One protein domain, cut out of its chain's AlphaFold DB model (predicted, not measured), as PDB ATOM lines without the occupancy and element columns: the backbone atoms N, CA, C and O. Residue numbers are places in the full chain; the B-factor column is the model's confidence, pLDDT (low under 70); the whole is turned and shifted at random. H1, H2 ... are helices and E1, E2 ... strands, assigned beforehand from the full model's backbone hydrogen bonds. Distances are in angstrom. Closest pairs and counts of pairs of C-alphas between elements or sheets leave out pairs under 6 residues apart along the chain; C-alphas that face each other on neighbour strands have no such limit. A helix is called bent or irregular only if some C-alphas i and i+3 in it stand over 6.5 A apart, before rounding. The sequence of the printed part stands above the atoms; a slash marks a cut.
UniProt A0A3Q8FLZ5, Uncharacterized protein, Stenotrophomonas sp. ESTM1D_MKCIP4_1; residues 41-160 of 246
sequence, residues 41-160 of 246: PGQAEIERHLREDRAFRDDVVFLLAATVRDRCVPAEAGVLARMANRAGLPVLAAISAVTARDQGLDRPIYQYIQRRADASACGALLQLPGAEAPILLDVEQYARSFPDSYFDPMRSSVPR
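This is residues 41 to 160 of the 246 residues of an uncharacterized protein of Stenotrophomonas sp. ESTM1D_MKCIP4_1 (UniProt A0A3Q8FLZ5). One long helix, H2, runs through the middle, and the helices H4, H5 and H6 pack on it at steep tilts of 67, 42 and 68 degrees, while H1 makes a corner with it at their link. H5 and H6 pack on opposite sides of H2; a small hairpin of two short strands, E1 and E2, and the helix H3 lie on the two remaining sides; H1 and H4 meet H2 near its first residues. The printed part has 120 residues, with six named helices and two named strands in the order H1, H2, H3, H4, H5, E1, E2, H6; the sheet, order E1 - E2, is antiparallel, and the class is mostly helix. The whole is compact and rounded, with a radius of gyration of the C-alphas of 13.5 A and spans of 38 by 30 by 29 A.

H1, residues 43 to 52, and H2, residues 54 to 72, touch only at the corner, with the C-alphas of Leu 50 and Arg 57 closest at 4.7 A. H2 is the hub, touching four helices. H3, residues 79 to 86, is close to H2 but not clearly touching, the C-alphas of Ala 66 and Leu 80 being closest at 6.1 A. H4, residues 93 to 101, touches H2 residues 55 to 60 alone at a steep tilt of 67 degrees, opposite ways, closest at the C-alphas of Phe 56 and Ala 94, 4.8 A. H5, residues 103 to 119, touches H2 at a steep tilt of 42 degrees, the same way, through H2 residues 60 to 68 and H5 residues 113 to 118 alone; the closest C-alphas are those of Val 68 and Ala 117, 5.1 A. H5 is irregular, with C-alphas 104 and 107 being 7.3 A apart. E1, residues 126 to 128, and E2, residues 135 to 137, form an antiparallel hairpin, with N 126 and O 137 at 2.9 A and N 137 and O 126 at 2.8 A. H2 and E1 are near each other, with 7 pairs of C-alphas within 10 A. H6, residues 139 to 145, touches H2 residues 65 to 69 alone, at a tilt of 68 degrees, only just steep; the C-alphas of Ala 65 and Val 139 are closest at 5.4 A. Each O i to N i+4 pair is within hydrogen-bond range in H1, H2, H3 and H6, against 4 of 5 in H4 and 10 of 13 in H5.

H1 begins at C-alpha 43 (222.070, 271.345, 211.414). H2 measures 26.4 A and H5 25.6 A from first to last C-alpha. H6 ends at C-alpha 145 (225.998, 244.627, 220.288).

The C-alphas of Pro 41 and Arg 160 are the two farthest apart, 41.9 A. The printed part has no cut and no long link; residues 146 to 160 hold no named element. The mean pLDDT of the printed part is 93.7, and no printed residue is under 70.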
ATOM      1  N   PRO A  41     221.931 276.342 214.183       79.31
ATOM      2  CA  PRO A  41     223.029 276.628 213.272       79.31
ATOM      3  C   PRO A  41     223.820 275.346 212.996       79.31
ATOM      4  O   PRO A  41     224.052 274.548 213.903       79.31
ATOM      5  N   GLY A  42     224.182 275.129 211.732       86.81
ATOM      6  CA  GLY A  42     224.940 273.955 211.297       86.81
ATOM      7  C   GLY A  42     224.140 272.654 211.162       86.81
ATOM      8  O   GLY A  42     224.708 271.675 210.697       86.81
ATOM      9  N   GLN A  43     222.838 272.602 211.494       91.06
ATOM     10  CA  GLN A  43     222.070 271.345 211.414       91.06
ATOM     11  C   GLN A  43     222.088 270.721 210.016       91.06
ATOM     12  O   GLN A  43     222.385 269.540 209.889       91.06
ATOM     13  N   ALA A  44     221.768 271.495 208.976       91.69
ATOM     14  CA  ALA A  44     221.705 270.976 207.609       91.69
ATOM     15  C   ALA A  44     223.049 270.380 207.161       91.69
ATOM     16  O   ALA A  44     223.079 269.348 206.494       91.69
ATOM     17  N   GLU A  45     224.146 271.004 207.586       94.50
ATOM     18  CA  GLU A  45     225.506 270.584 207.272       94.50
ATOM     19  C   GLU A  45     225.902 269.312 208.030       94.50
ATOM     20  O   GLU A  45     226.415 268.363 207.439       94.50
ATOM     21  N   ILE A  46     225.566 269.231 209.319       95.19
ATOM     22  CA  ILE A  46     225.740 268.014 210.123       95.19
ATOM     23  C   ILE A  46     224.956 266.853 209.504       95.19
ATOM     24  O   ILE A  46     225.487 265.759 209.338       95.19
ATOM     25  N   GLU A  47     223.695 267.075 209.128       94.75
ATOM     26  CA  GLU A  47     222.864 266.038 208.513       94.75
ATOM     27  C   GLU A  47     223.353 265.632 207.121       94.75
ATOM     28  O   GLU A  47     223.193 264.473 206.738       94.75
ATOM     29  N   ARG A  48     223.967 266.551 206.367       95.06
ATOM     30  CA  ARG A  48     224.671 266.232 205.122       95.06
ATOM     31  C   ARG A  48     225.847 265.293 205.401       95.06
ATOM     32  O   ARG A  48     225.897 264.214 204.815       95.06
ATOM     33  N   HIS A  49     226.712 265.632 206.359       95.75
ATOM     34  CA  HIS A  49     227.824 264.768 206.767       95.75
ATOM     35  C   HIS A  49     227.360 263.395 207.278       95.75
ATOM     36  O   HIS A  49     227.961 262.391 206.917       95.75
ATOM     37  N   LEU A  50     226.257 263.308 208.030       95.31
ATOM     38  CA  LEU A  50     225.681 262.023 208.465       95.31
ATOM     39  C   LEU A  50     225.296 261.100 207.294       95.31
ATOM     40  O   LEU A  50     225.410 259.871 207.390       95.31
ATOM     41  N   ARG A  51     224.821 261.683 206.188       95.31
ATOM     42  CA  ARG A  51     224.452 260.936 204.980       95.31
ATOM     43  C   ARG A  51     225.680 260.534 204.167       95.31
ATOM     44  O   ARG A  51     225.755 259.392 203.723       95.31
ATOM     45  N   GLU A  52     226.630 261.447 204.003       94.81
ATOM     46  CA  GLU A  52     227.733 261.316 203.044       94.81
ATOM     47  C   GLU A  52     228.998 260.670 203.626       94.81
ATOM     48  O   GLU A  52     229.710 259.967 202.913       94.81
ATOM     49  N   ASP A  53     229.274 260.864 204.917       94.88
ATOM     50  CA  ASP A  53     230.486 260.386 205.582       94.88
ATOM     51  C   ASP A  53     230.141 259.312 206.623       94.88
ATOM     52  O   ASP A  53     229.547 259.571 207.672       94.88
ATOM     53  N   ARG A  54     230.532 258.067 206.323       93.06
ATOM     54  CA  ARG A  54     230.310 256.928 207.221       93.06
ATOM     55  C   ARG A  54     231.049 257.081 208.546       93.06
ATOM     56  O   ARG A  54     230.452 256.793 209.571       93.06
ATOM     57  N   ALA A  55     232.308 257.509 208.536       94.12
ATOM     58  CA  ALA A  55     233.093 257.585 209.763       94.12
ATOM     59  C   ALA A  55     232.553 258.691 210.681       94.12
ATOM     60  O   ALA A  55     232.417 258.485 211.885       94.12
ATOM     61  N   PHE A  56     232.156 259.830 210.101       96.00
ATOM     62  CA  PHE A  56     231.476 260.896 210.839       96.00
ATOM     63  C   PHE A  56     230.148 260.415 211.431       96.00
ATOM     64  O   PHE A  56     229.834 260.692 212.587       96.00
ATOM     65  N   ARG A  57     229.362 259.664 210.653       95.56
ATOM     66  CA  ARG A  57     228.125 259.052 211.139       95.56
ATOM     67  C   ARG A  57     228.374 258.088 212.297       95.56
ATOM     68  O   ARG A  57     227.638 258.167 213.276       95.56
ATOM     69  N   ASP A  58     229.362 257.208 212.190       95.44
ATOM     70  CA  ASP A  58     229.680 256.214 213.220       95.44
ATOM     71  C   ASP A  58     230.056 256.918 214.547       95.44
ATOM     72  O   ASP A  58     229.520 256.568 215.602       95.44
ATOM     73  N   ASP A  59     230.842 258.004 214.483       96.94
ATOM     74  CA  ASP A  59     231.150 258.875 215.630       96.94
ATOM     75  C   ASP A  59     229.892 259.511 216.250       96.94
ATOM     76  O   ASP A  59     229.683 259.451 217.465       96.94
ATOM     77  N   VAL A  60     229.032 260.130 215.433       97.06
ATOM     78  CA  VAL A  60     227.821 260.808 215.929       97.06
ATOM     79  C   VAL A  60     226.836 259.814 216.535       97.06
ATOM     80  O   VAL A  60     226.246 260.092 217.581       97.06
ATOM     81  N   VAL A  61     226.653 258.653 215.901       97.12
ATOM     82  CA  VAL A  61     225.789 257.585 216.413       97.12
ATOM     83  C   VAL A  61     226.315 257.075 217.749       97.12
ATOM     84  O   VAL A  61     225.528 256.945 218.688       97.12
ATOM     85  N   PHE A  62     227.626 256.846 217.863       98.00
ATOM     86  CA  PHE A  62     228.251 256.454 219.123       98.00
ATOM     87  C   PHE A  62     227.981 257.478 220.228       98.00
ATOM     88  O   PHE A  62     227.476 257.113 221.291       98.00
ATOM     89  N   LEU A  63     228.265 258.761 219.980       97.81
ATOM     90  CA  LEU A  63     228.078 259.809 220.984       97.81
ATOM     91  C   LEU A  63     226.615 259.962 221.387       97.81
ATOM     92  O   LEU A  63     226.322 260.151 222.568       97.81
ATOM     93  N   LEU A  64     225.690 259.859 220.433       97.56
ATOM     94  CA  LEU A  64     224.265 259.928 220.722       97.56
ATOM     95  C   LEU A  64     223.803 258.732 221.561       97.56
ATOM     96  O   LEU A  64     223.125 258.933 222.568       97.56
ATOM     97  N   ALA A  65     224.191 257.511 221.184       97.81
ATOM     98  CA  ALA A  65     223.859 256.305 221.936       97.81
ATOM     99  C   ALA A  65     224.432 256.361 223.360       97.81
ATOM    100  O   ALA A  65     223.705 256.109 224.319       97.81
ATOM    101  N   ALA A  66     225.699 256.764 223.508       97.94
ATOM    102  CA  ALA A  66     226.347 256.942 224.804       97.94
ATOM    103  C   ALA A  66     225.639 258.000 225.660       97.94
ATOM    104  O   ALA A  66     225.278 257.716 226.797       97.94
ATOM    105  N   THR A  67     225.346 259.176 225.100       97.56
ATOM    106  CA  THR A  67     224.688 260.271 225.834       97.56
ATOM    107  C   THR A  67     223.279 259.886 226.287       97.56
ATOM    108  O   THR A  67     222.907 260.109 227.441       97.56
ATOM    109  N   VAL A  68     222.480 259.280 225.401       97.50
ATOM    110  CA  VAL A  68     221.126 258.825 225.750       97.50
ATOM    111  C   VAL A  68     221.193 257.756 226.833       97.50
ATOM    112  O   VAL A  68     220.427 257.821 227.797       97.50
ATOM    113  N   ARG A  69     222.114 256.798 226.703       97.06
ATOM    114  CA  ARG A  69     222.229 255.698 227.650       97.06
ATOM    115  C   ARG A  69     222.727 256.144 229.017       97.06
ATOM    116  O   ARG A  69     222.122 255.749 230.005       97.06
ATOM    117  N   ASP A  70     223.745 256.994 229.087       97.25
ATOM    118  CA  ASP A  70     224.270 257.517 230.354       97.25
ATOM    119  C   ASP A  70     223.181 258.261 231.143       97.25
ATOM    120  O   ASP A  70     223.099 258.148 232.365       97.25
ATOM    121  N   ARG A  71     222.276 258.961 230.448       96.31
ATOM    122  CA  ARG A  71     221.107 259.599 231.068       96.31
ATOM    123  C   ARG A  71     220.041 258.588 231.511       96.31
ATOM    124  O   ARG A  71     219.423 258.773 232.556       96.31
ATOM    125  N   CYS A  72     219.782 257.555 230.710       96.75
ATOM    126  CA  CYS A  72     218.707 256.586 230.953       96.75
ATOM    127  C   CYS A  72     219.082 255.460 231.932       96.75
ATOM    128  O   CYS A  72     218.203 254.917 232.597       96.75
ATOM    129  N   VAL A  73     220.367 255.119 232.033       96.56
ATOM    130  CA  VAL A  73     220.923 254.072 232.903       96.56
ATOM    131  C   VAL A  73     222.151 254.639 233.638       96.56
ATOM    132  O   VAL A  73     223.281 254.218 233.390       96.56
ATOM    133  N   PRO A  74     221.965 255.603 234.559       96.31
ATOM    134  CA  PRO A  74     223.073 256.355 235.157       96.31
ATOM    135  C   PRO A  74     224.041 255.493 235.979       96.31
ATOM    136  O   PRO A  74     225.215 255.832 236.098       96.31
ATOM    137  N   ALA A  75     223.585 254.352 236.508       96.06
ATOM    138  CA  ALA A  75     224.446 253.390 237.202       96.06
ATOM    139  C   ALA A  75     225.516 252.761 236.286       96.06
ATOM    140  O   ALA A  75     226.522 252.251 236.769       96.06
ATOM    141  N   GLU A  76     225.312 252.813 234.969       96.25
ATOM    142  CA  GLU A  76     226.225 252.294 233.951       96.25
ATOM    143  C   GLU A  76     226.819 253.419 233.086       96.25
ATOM    144  O   GLU A  76     227.245 253.181 231.951       96.25
ATOM    145  N   ALA A  77     226.856 254.648 233.609       96.44
ATOM    146  CA  ALA A  77     227.402 255.785 232.885       96.44
ATOM    147  C   ALA A  77     228.864 255.542 232.458       96.44
ATOM    148  O   ALA A  77     229.689 254.994 233.204       96.44
ATOM    149  N   GLY A  78     229.187 255.921 231.223       96.50
ATOM    150  CA  GLY A  78     230.524 255.790 230.652       96.50
ATOM    151  C   GLY A  78     230.950 254.354 230.321       96.50
ATOM    152  O   GLY A  78     232.088 254.152 229.891       96.50
ATOM    153  N   VAL A  79     230.083 253.347 230.477       97.56
ATOM    154  CA  VAL A  79     230.389 251.950 230.107       97.56
ATOM    155  C   VAL A  79     230.735 251.837 228.620       97.56
ATOM    156  O   VAL A  79     231.748 251.226 228.280       97.56
ATOM    157  N   LEU A  80     229.971 252.488 227.733       97.75
ATOM    158  CA  LEU A  80     230.259 252.482 226.292       97.75
ATOM    159  C   LEU A  80     231.589 253.168 225.960       97.75
ATOM    160  O   LEU A  80     232.345 252.658 225.138       97.75
ATOM    161  N   ALA A  81     231.926 254.264 226.646       97.25
ATOM    162  CA  ALA A  81     233.215 254.934 226.481       97.25
ATOM    163  C   ALA A  81     234.386 254.046 226.931       97.25
ATOM    164  O   ALA A  81     235.377 253.911 226.214       97.25
ATOM    165  N   ARG A  82     234.262 253.367 228.082       96.75
ATOM    166  CA  ARG A  82     235.269 252.391 228.525       96.75
ATOM    167  C   ARG A  82     235.419 251.262 227.515       96.75
ATOM    168  O   ARG A  82     236.541 250.957 227.127       96.75
ATOM    169  N   MET A  83     234.316 250.684 227.036       96.44
ATOM    170  CA  MET A  83     234.359 249.644 226.006       96.44
ATOM    171  C   MET A  83     235.009 250.133 224.709       96.44
ATOM    172  O   MET A  83     235.774 249.380 224.111       96.44
ATOM    173  N   ALA A  84     234.748 251.373 224.287       96.56
ATOM    174  CA  ALA A  84     235.347 251.942 223.084       96.56
ATOM    175  C   ALA A  84     236.870 252.035 223.214       96.56
ATOM    176  O   ALA A  84     237.594 251.606 222.317       96.56
ATOM    177  N   ASN A  85     237.343 252.486 224.379       95.25
ATOM    178  CA  ASN A  85     238.764 252.510 224.715       95.25
ATOM    179  C   ASN A  85     239.362 251.098 224.760       95.25
ATOM    180  O   ASN A  85     240.442 250.875 224.218       95.25
ATOM    181  N   ARG A  86     238.660 250.116 225.354       94.19
ATOM    182  CA  ARG A  86     239.104 248.709 225.333       94.19
ATOM    183  C   ARG A  86     239.221 248.181 223.907       94.19
ATOM    184  O   ARG A  86     240.156 247.454 223.611       94.19
ATOM    185  N   ALA A  87     238.290 248.535 223.033       93.94
ATOM    186  CA  ALA A  87     238.276 248.071 221.654       93.94
ATOM    187  C   ALA A  87     239.207 248.862 220.716       93.94
ATOM    188  O   ALA A  87     239.315 248.497 219.547       93.94
ATOM    189  N   GLY A  88     239.870 249.921 221.200       93.62
ATOM    190  CA  GLY A  88     240.725 250.777 220.376       93.62
ATOM    191  C   GLY A  88     239.961 251.463 219.241       93.62
ATOM    192  O   GLY A  88     240.503 251.639 218.152       93.62
ATOM    193  N   LEU A  89     238.683 251.787 219.460       94.06
ATOM    194  CA  LEU A  89     237.850 252.403 218.432       94.06
ATOM    195  C   LEU A  89     238.300 253.842 218.141       94.06
ATOM    196  O   LEU A  89     238.650 254.566 219.075       94.06
ATOM    197  N   PRO A  90     238.224 254.303 216.878       92.56
ATOM    198  CA  PRO A  90     238.632 255.649 216.475       92.56
ATOM    199  C   PRO A  90     237.556 256.700 216.796       92.56
ATOM    200  O   PRO A  90     237.258 257.558 215.969       92.56
ATOM    201  N   VAL A  91     236.956 256.616 217.983       92.00
ATOM    202  CA  VAL A  91     235.869 257.497 218.415       92.00
ATOM    203  C   VAL A  91     236.345 258.952 218.412       92.00
ATOM    204  O   VAL A  91     237.416 259.257 218.934       92.00
ATOM    205  N   LEU A  92     235.524 259.844 217.857       93.44
ATOM    206  CA  LEU A  92     235.774 261.273 217.612       93.44
ATOM    207  C   LEU A  92     236.753 261.589 216.479       93.44
ATOM    208  O   LEU A  92     236.936 262.773 216.180       93.44
ATOM    209  N   ALA A  93     237.401 260.608 215.848       94.12
ATOM    210  CA  ALA A  93     238.423 260.900 214.845       94.12
ATOM    211  C   ALA A  93     237.838 261.625 213.623       94.12
ATOM    212  O   ALA A  93     238.437 262.580 213.121       94.12
ATOM    213  N   ALA A  94     236.655 261.213 213.162       94.81
ATOM    214  CA  ALA A  94     236.013 261.799 211.994       94.81
ATOM    215  C   ALA A  94     235.320 263.123 212.325       94.81
ATOM    216  O   ALA A  94     235.445 264.075 211.555       94.81
ATOM    217  N   ILE A  95     234.670 263.232 213.492       95.50
ATOM    218  CA  ILE A  95     234.156 264.524 213.975       95.50
ATOM    219  C   ILE A  95     235.296 265.541 214.061       95.50
ATOM    220  O   ILE A  95     235.171 266.624 213.498       95.50
ATOM    221  N   SER A  96     236.426 265.177 214.672       94.62
ATOM    222  CA  SER A  96     237.591 266.063 214.792       94.62
ATOM    223  C   SER A  96     238.153 266.464 213.426       94.62
ATOM    224  O   SER A  96     238.549 267.610 213.225       94.62
ATOM    225  N   ALA A  97     238.175 265.544 212.457       95.81
ATOM    226  CA  ALA A  97     238.624 265.844 211.101       95.81
ATOM    227  C   ALA A  97     237.685 266.818 210.368       95.81
ATOM    228  O   ALA A  97     238.163 267.681 209.628       95.81
ATOM    229  N   VAL A  98     236.369 266.696 210.567       94.56
ATOM    230  CA  VAL A  98     235.372 267.622 210.008       94.56
ATOM    231  C   VAL A  98     235.478 268.992 210.675       94.56
ATOM    232  O   VAL A  98     235.591 269.993 209.972       94.56
ATOM    233  N   THR A  99     235.526 269.057 212.006       94.00
ATOM    234  CA  THR A  99     235.573 270.332 212.744       94.00
ATOM    235  C   THR A  99     236.914 271.051 212.603       94.00
ATOM    236  O   THR A  99     236.967 272.277 212.666       94.00
ATOM    237  N   ALA A 100     238.003 270.332 212.315       94.12
ATOM    238  CA  ALA A 100     239.271 270.947 211.931       94.12
ATOM    239  C   ALA A 100     239.197 271.668 210.572       94.12
ATOM    240  O   ALA A 100     239.899 272.660 210.373       94.12
ATOM    241  N   ARG A 101     238.366 271.182 209.635       94.00
ATOM    242  CA  ARG A 101     238.161 271.806 208.313       94.00
ATOM    243  C   ARG A 101     237.116 272.914 208.356       94.00
ATOM    244  O   ARG A 101     237.297 273.934 207.700       94.00
ATOM    245  N   ASP A 102     236.058 272.716 209.134       92.38
ATOM    246  CA  ASP A 102     235.019 273.706 209.391       92.38
ATOM    247  C   ASP A 102     234.859 273.928 210.899       92.38
ATOM    248  O   ASP A 102     234.063 273.280 211.586       92.38
ATOM    249  N   GLN A 103     235.620 274.895 211.417       90.12
ATOM    250  CA  GLN A 103     235.574 275.277 212.831       90.12
ATOM    251  C   GLN A 103     234.200 275.818 213.250       90.12
ATOM    252  O   GLN A 103     233.871 275.804 214.437       90.12
ATOM    253  N   GLY A 104     233.372 276.256 212.294       91.44
ATOM    254  CA  GLY A 104     232.001 276.677 212.554       91.44
ATOM    255  C   GLY A 104     231.119 275.544 213.083       91.44
ATOM    256  O   GLY A 104     230.128 275.828 213.754       91.44
ATOM    257  N   LEU A 105     231.487 274.279 212.846       93.19
ATOM    258  CA  LEU A 105     230.734 273.098 213.280       93.19
ATOM    259  C   LEU A 105     231.152 272.540 214.642       93.19
ATOM    260  O   LEU A 105     230.395 271.743 215.200       93.19
ATOM    261  N   ASP A 106     232.280 272.976 215.209       91.06
ATOM    262  CA  ASP A 106     232.842 272.397 216.438       91.06
ATOM    263  C   ASP A 106     231.862 272.432 217.617       91.06
ATOM    264  O   ASP A 106     231.551 271.412 218.225       91.06
ATOM    265  N   ARG A 107     231.263 273.589 217.903       92.31
ATOM    266  CA  ARG A 107     230.235 273.684 218.948       92.31
ATOM    267  C   ARG A 107     228.865 273.159 218.493       92.31
ATOM    268  O   ARG A 107     228.210 272.468 219.284       92.31
ATOM    269  N   PRO A 108     228.387 273.465 217.271       94.62
ATOM    270  CA  PRO A 108     227.115 272.946 216.781       94.62
ATOM    271  C   PRO A 108     226.958 271.427 216.804       94.62
ATOM    272  O   PRO A 108     225.850 270.974 217.097       94.62
ATOM    273  N   ILE A 109     228.010 270.639 216.552       94.62
ATOM    274  CA  ILE A 109     227.887 269.173 216.530       94.62
ATOM    275  C   ILE A 109     227.529 268.605 217.907       94.62
ATOM    276  O   ILE A 109     226.561 267.854 218.033       94.62
ATOM    277  N   TYR A 110     228.210 269.045 218.966       92.94
ATOM    278  CA  TYR A 110     227.896 268.605 220.327       92.94
ATOM    279  C   TYR A 110     226.515 269.099 220.777       92.94
ATOM    280  O   TYR A 110     225.772 268.362 221.420       92.94
ATOM    281  N   GLN A 111     226.107 270.310 220.377       93.69
ATOM    282  CA  GLN A 111     224.750 270.804 220.642       93.69
ATOM    283  C   GLN A 111     223.676 270.025 219.877       93.69
ATOM    284  O   GLN A 111     222.568 269.841 220.381       93.69
ATOM    285  N   TYR A 112     223.961 269.607 218.642       93.75
ATOM    286  CA  TYR A 112     223.078 268.751 217.857       93.75
ATOM    287  C   TYR A 112     222.867 267.411 218.567       93.75
ATOM    288  O   TYR A 112     221.719 267.034 218.796       93.75
ATOM    289  N   ILE A 113     223.952 266.755 218.992       94.44
ATOM    290  CA  ILE A 113     223.906 265.483 219.730       94.44
ATOM    291  C   ILE A 113     223.125 265.645 221.036       94.44
ATOM    292  O   ILE A 113     222.167 264.907 221.260       94.44
ATOM    293  N   GLN A 114     223.470 266.648 221.850       93.75
ATOM    294  CA  GLN A 114     222.821 266.891 223.138       93.75
ATOM    295  C   GLN A 114     221.317 267.131 222.979       93.75
ATOM    296  O   GLN A 114     220.518 266.474 223.636       93.75
ATOM    297  N   ARG A 115     220.899 267.999 222.045       92.25
ATOM    298  CA  ARG A 115     219.468 268.256 221.808       92.25
ATOM    299  C   ARG A 115     218.715 267.013 221.365       92.25
ATOM    300  O   ARG A 115     217.592 266.800 221.818       92.25
ATOM    301  N   ARG A 116     219.299 266.201 220.476       93.19
ATOM    302  CA  ARG A 116     218.669 264.937 220.078       93.19
ATOM    303  C   ARG A 116     218.563 263.996 221.269       93.19
ATOM    304  O   ARG A 116     217.491 263.436 221.470       93.19
ATOM    305  N   ALA A 117     219.617 263.863 222.072       94.00
ATOM    306  CA  ALA A 117     219.598 263.026 223.267       94.00
ATOM    307  C   ALA A 117     218.520 263.480 224.264       94.00
ATOM    308  O   ALA A 117     217.730 262.661 224.732       94.00
ATOM    309  N   ASP A 118     218.422 264.784 224.521       93.31
ATOM    310  CA  ASP A 118     217.449 265.364 225.448       93.31
ATOM    311  C   ASP A 118     216.007 265.160 224.976       93.31
ATOM    312  O   ASP A 118     215.144 264.796 225.777       93.31
ATOM    313  N   ALA A 119     215.757 265.318 223.673       91.81
ATOM    314  CA  ALA A 119     214.445 265.117 223.057       91.81
ATOM    315  C   ALA A 119     214.008 263.642 222.990       91.81
ATOM    316  O   ALA A 119     212.862 263.346 222.649       91.81
ATOM    317  N   SER A 120     214.909 262.710 223.287       92.81
ATOM    318  CA  SER A 120     214.648 261.277 223.197       92.81
ATOM    319  C   SER A 120     214.027 260.744 224.482       92.81
ATOM    320  O   SER A 120     214.467 261.103 225.571       92.81
ATOM    321  N   ALA A 121     213.056 259.838 224.395       93.62
ATOM    322  CA  ALA A 121     212.610 259.071 225.558       93.62
ATOM    323  C   ALA A 121     213.508 257.840 225.768       93.62
ATOM    324  O   ALA A 121     214.021 257.262 224.809       93.62
ATOM    325  N   CYS A 122     213.691 257.416 227.019       94.75
ATOM    326  CA  CYS A 122     214.431 256.188 227.316       94.75
ATOM    327  C   CYS A 122     213.719 254.968 226.712       94.75
ATOM    328  O   CYS A 122     212.512 254.810 226.880       94.75
ATOM    329  N   GLY A 123     214.467 254.127 225.990       90.50
ATOM    330  CA  GLY A 123     213.936 252.957 225.279       90.50
ATOM    331  C   GLY A 123     213.226 253.258 223.951       90.50
ATOM    332  O   GLY A 123     212.769 252.327 223.294       90.50
ATOM    333  N   ALA A 124     213.126 254.523 223.531       92.25
ATOM    334  CA  ALA A 124     212.570 254.865 222.224       92.25
ATOM    335  C   ALA A 124     213.587 254.634 221.095       92.25
ATOM    336  O   ALA A 124     214.784 254.869 221.263       92.25
ATOM    337  N   LEU A 125     213.087 254.239 219.919       94.06
ATOM    338  CA  LEU A 125     213.891 254.183 218.698       94.06
ATOM    339  C   LEU A 125     214.227 255.595 218.219       94.06
ATOM    340  O   LEU A 125     213.342 256.431 218.022       94.06
ATOM    341  N   LEU A 126     215.510 255.837 217.977       93.88
ATOM    342  CA  LEU A 126     216.016 257.092 217.444       93.88
ATOM    343  C   LEU A 126     216.080 257.015 215.929       93.88
ATOM    344  O   LEU A 126     216.686 256.107 215.374       93.88
ATOM    345  N   GLN A 127     215.493 257.999 215.258       93.69
ATOM    346  CA  GLN A 127     215.623 258.131 213.812       93.69
ATOM    347  C   GLN A 127     216.739 259.120 213.503       93.69
ATOM    348  O   GLN A 127     216.713 260.249 214.004       93.69
ATOM    349  N   LEU A 128     217.709 258.714 212.692       91.75
ATOM    350  CA  LEU A 128     218.800 259.571 212.230       91.75
ATOM    351  C   LEU A 128     218.844 259.616 210.702       91.75
ATOM    352  O   LEU A 128     218.447 258.643 210.052       91.75
ATOM    353  N   PRO A 129     219.344 260.717 210.112       91.06
ATOM    354  CA  PRO A 129     219.644 260.753 208.689       91.06
ATOM    355  C   PRO A 129     220.598 259.616 208.312       91.06
ATOM    356  O   PRO A 129     221.642 259.445 208.938       91.06
ATOM    357  N   GLY A 130     220.244 258.860 207.278       88.38
ATOM    358  CA  GLY A 130     221.124 257.882 206.648       88.38
ATOM    359  C   GLY A 130     221.206 258.119 205.143       88.38
ATOM    360  O   GLY A 130     220.419 258.889 204.592       88.38
ATOM    361  N   ALA A 131     222.200 257.503 204.500       86.38
ATOM    362  CA  ALA A 131     222.516 257.736 203.090       86.38
ATOM    363  C   ALA A 131     221.345 257.389 202.154       86.38
ATOM    364  O   ALA A 131     220.936 258.213 201.344       86.38
ATOM    365  N   GLU A 132     220.794 256.182 202.305       86.56
ATOM    366  CA  GLU A 132     219.707 255.656 201.465       86.56
ATOM    367  C   GLU A 132     218.380 255.559 202.228       86.56
ATOM    368  O   GLU A 132     217.312 255.823 201.681       86.56
ATOM    369  N   ALA A 133     218.451 255.210 203.513       88.94
ATOM    370  CA  ALA A 133     217.310 255.092 204.408       88.94
ATOM    371  C   ALA A 133     217.658 255.672 205.787       88.94
ATOM    372  O   ALA A 133     218.838 255.696 206.156       88.94
ATOM    373  N   PRO A 134     216.663 256.126 206.570       91.12
ATOM    374  CA  PRO A 134     216.885 256.529 207.952       91.12
ATOM    375  C   PRO A 134     217.485 255.394 208.782       91.12
ATOM    376  O   PRO A 134     217.103 254.232 208.639       91.12
ATOM    377  N   ILE A 135     218.379 255.742 209.701       92.62
ATOM    378  CA  ILE A 135     218.912 254.795 210.684       92.62
ATOM    379  C   ILE A 135     217.926 254.746 211.840       92.62
ATOM    380  O   ILE A 135     217.635 255.780 212.445       92.62
ATOM    381  N   LEU A 136     217.430 253.551 212.141       94.69
ATOM    382  CA  LEU A 136     216.579 253.285 213.296       94.69
ATOM    383  C   LEU A 136     217.452 252.713 214.410       94.69
ATOM    384  O   LEU A 136     217.748 251.521 214.440       94.69
ATOM    385  N   LEU A 137     217.910 253.589 215.292       95.62
ATOM    386  CA  LEU A 137     218.829 253.257 216.366       95.62
ATOM    387  C   LEU A 137     218.046 252.897 217.636       95.62
ATOM    388  O   LEU A 137     217.460 253.758 218.293       95.62
ATOM    389  N   ASP A 138     218.074 251.616 217.988       96.56
ATOM    390  CA  ASP A 138     217.749 251.132 219.329       96.56
ATOM    391  C   ASP A 138     219.010 251.240 220.195       96.56
ATOM    392  O   ASP A 138     219.991 250.534 219.962       96.56
ATOM    393  N   VAL A 139     218.999 252.139 221.183       96.88
ATOM    394  CA  VAL A 139     220.170 252.420 222.033       96.88
ATOM    395  C   VAL A 139     220.569 251.216 222.888       96.88
ATOM    396  O   VAL A 139     221.762 250.965 223.068       96.88
ATOM    397  N   GLU A 140     219.608 250.441 223.391       95.88
ATOM    398  CA  GLU A 140     219.920 249.275 224.221       95.88
ATOM    399  C   GLU A 140     220.443 248.123 223.369       95.88
ATOM    400  O   GLU A 140     221.410 247.458 223.749       95.88
ATOM    401  N   GLN A 141     219.862 247.909 222.189       96.38
ATOM    402  CA  GLN A 141     220.397 246.934 221.247       96.38
ATOM    403  C   GLN A 141     221.794 247.336 220.759       96.38
ATOM    404  O   GLN A 141     222.687 246.490 220.759       96.38
ATOM    405  N   TYR A 142     222.005 248.614 220.420       97.06
ATOM    406  CA  TYR A 142     223.315 249.160 220.064       97.06
ATOM    407  C   TYR A 142     224.336 248.884 221.165       97.06
ATOM    408  O   TYR A 142     225.422 248.383 220.881       97.06
ATOM    409  N   ALA A 143     223.986 249.155 222.425       96.94
ATOM    410  CA  ALA A 143     224.877 248.921 223.552       96.94
ATOM    411  C   ALA A 143     225.203 247.430 223.710       96.94
ATOM    412  O   ALA A 143     226.372 247.061 223.808       96.94
ATOM    413  N   ARG A 144     224.197 246.549 223.651       95.31
ATOM    414  CA  ARG A 144     224.383 245.089 223.735       95.31
ATOM    415  C   ARG A 144     225.303 244.550 222.644       95.31
ATOM    416  O   ARG A 144     226.119 243.668 222.927       95.31
ATOM    417  N   SER A 145     225.183 245.064 221.420       94.12
ATOM    418  CA  SER A 145     225.998 244.627 220.288       94.12
ATOM    419  C   SER A 145     227.324 245.381 220.117       94.12
ATOM    420  O   SER A 145     228.138 245.005 219.272       94.12
ATOM    421  N   PHE A 146     227.589 246.385 220.955       95.00
ATOM    422  CA  PHE A 146     228.856 247.117 221.013       95.00
ATOM    423  C   PHE A 146     230.006 246.174 221.385       95.00
ATOM    424  O   PHE A 146     229.755 245.292 222.199       95.00
ATOM    425  N   PRO A 147     231.245 246.299 220.868       93.62
ATOM    426  CA  PRO A 147     231.760 247.384 220.028       93.62
ATOM    427  C   PRO A 147     231.476 247.236 218.532       93.62
ATOM    428  O   PRO A 147     231.686 248.185 217.786       93.62
ATOM    429  N   ASP A 148     230.975 246.092 218.065       91.06
ATOM    430  CA  ASP A 148     230.700 245.903 216.642       91.06
ATOM    431  C   ASP A 148     229.634 246.867 216.097       91.06
ATOM    432  O   ASP A 148     229.708 247.273 214.935       91.06
ATOM    433  N   SER A 149     228.667 247.260 216.932       93.75
ATOM    434  CA  SER A 149     227.640 248.241 216.567       93.75
ATOM    435  C   SER A 149     228.182 249.630 216.250       93.75
ATOM    436  O   SER A 149     227.484 250.412 215.613       93.75
ATOM    437  N   TYR A 150     229.437 249.927 216.601       94.50
ATOM    438  CA  TYR A 150     230.112 251.141 216.153       94.50
ATOM    439  C   TYR A 150     230.137 251.253 214.620       94.50
ATOM    440  O   TYR A 150     229.853 252.315 214.085       94.50
ATOM    441  N   PHE A 151     230.409 250.146 213.920       90.88
ATOM    442  CA  PHE A 151     230.471 250.111 212.452       90.88
ATOM    443  C   PHE A 151     229.152 249.680 211.795       90.88
ATOM    444  O   PHE A 151     228.991 249.838 210.581       90.88
ATOM    445  N   ASP A 152     228.243 249.079 212.565       90.25
ATOM    446  CA  ASP A 152     226.924 248.613 212.130       90.25
ATOM    447  C   ASP A 152     225.870 248.932 213.210       90.25
ATOM    448  O   ASP A 152     225.531 248.080 214.037       90.25
ATOM    449  N   PRO A 153     225.343 250.166 213.240       91.19
ATOM    450  CA  PRO A 153     224.494 250.633 214.336       91.19
ATOM    451  C   PRO A 153     223.136 249.931 214.420       91.19
ATOM    452  O   PRO A 153     222.461 250.020 215.443       91.19
ATOM    453  N   MET A 154     222.741 249.212 213.368       89.94
ATOM    454  CA  MET A 154     221.512 248.417 213.322       89.94
ATOM    455  C   MET A 154     221.752 246.939 213.650       89.94
ATOM    456  O   MET A 154     220.846 246.112 213.514       89.94
ATOM    457  N   ARG A 155     222.960 246.581 214.099       89.69
ATOM    458  CA  ARG A 155     223.312 245.202 214.419       89.69
ATOM    459  C   ARG A 155     222.403 244.624 215.504       89.69
ATOM    460  O   ARG A 155     222.485 244.970 216.685       89.69
ATOM    461  N   SER A 156     221.609 243.635 215.103       87.75
ATOM    462  CA  SER A 156     220.622 242.951 215.948       87.75
ATOM    463  C   SER A 156     221.191 241.811 216.799       87.75
ATOM    464  O   SER A 156     220.490 241.264 217.647       87.75
ATOM    465  N   SER A 157     222.459 241.436 216.605       86.38
ATOM    466  CA  SER A 157     223.082 240.312 217.311       86.38
ATOM    467  C   SER A 157     224.186 240.755 218.264       86.38
ATOM    468  O   SER A 157     225.074 241.531 217.906       86.38
ATOM    469  N   VAL A 158     224.158 240.197 219.475       89.06
ATOM    470  CA  VAL A 158     225.248 240.334 220.446       89.06
ATOM    471  C   VAL A 158     226.491 239.602 219.916       89.06
ATOM    472  O   VAL A 158     226.374 238.454 219.472       89.06
ATOM    473  N   PRO A 159     227.684 240.226 219.944       85.75
ATOM    474  CA  PRO A 159     228.928 239.590 219.544       85.75
ATOM    475  C   PRO A 159     229.162 238.298 220.327       85.75
ATOM    476  O   PRO A 159     229.026 238.278 221.553       85.75
ATOM    477  N   ARG A 160     229.509 237.211 219.629       83.88
ATOM    478  CA  ARG A 160     229.707 235.885 220.249       83.88
ATOM    479  C   ARG A 160     230.807 235.899 221.306       83.88
ATOM    480  O   ARG A 160     230.702 235.217 222.320       83.88
TER     481      ARG A 160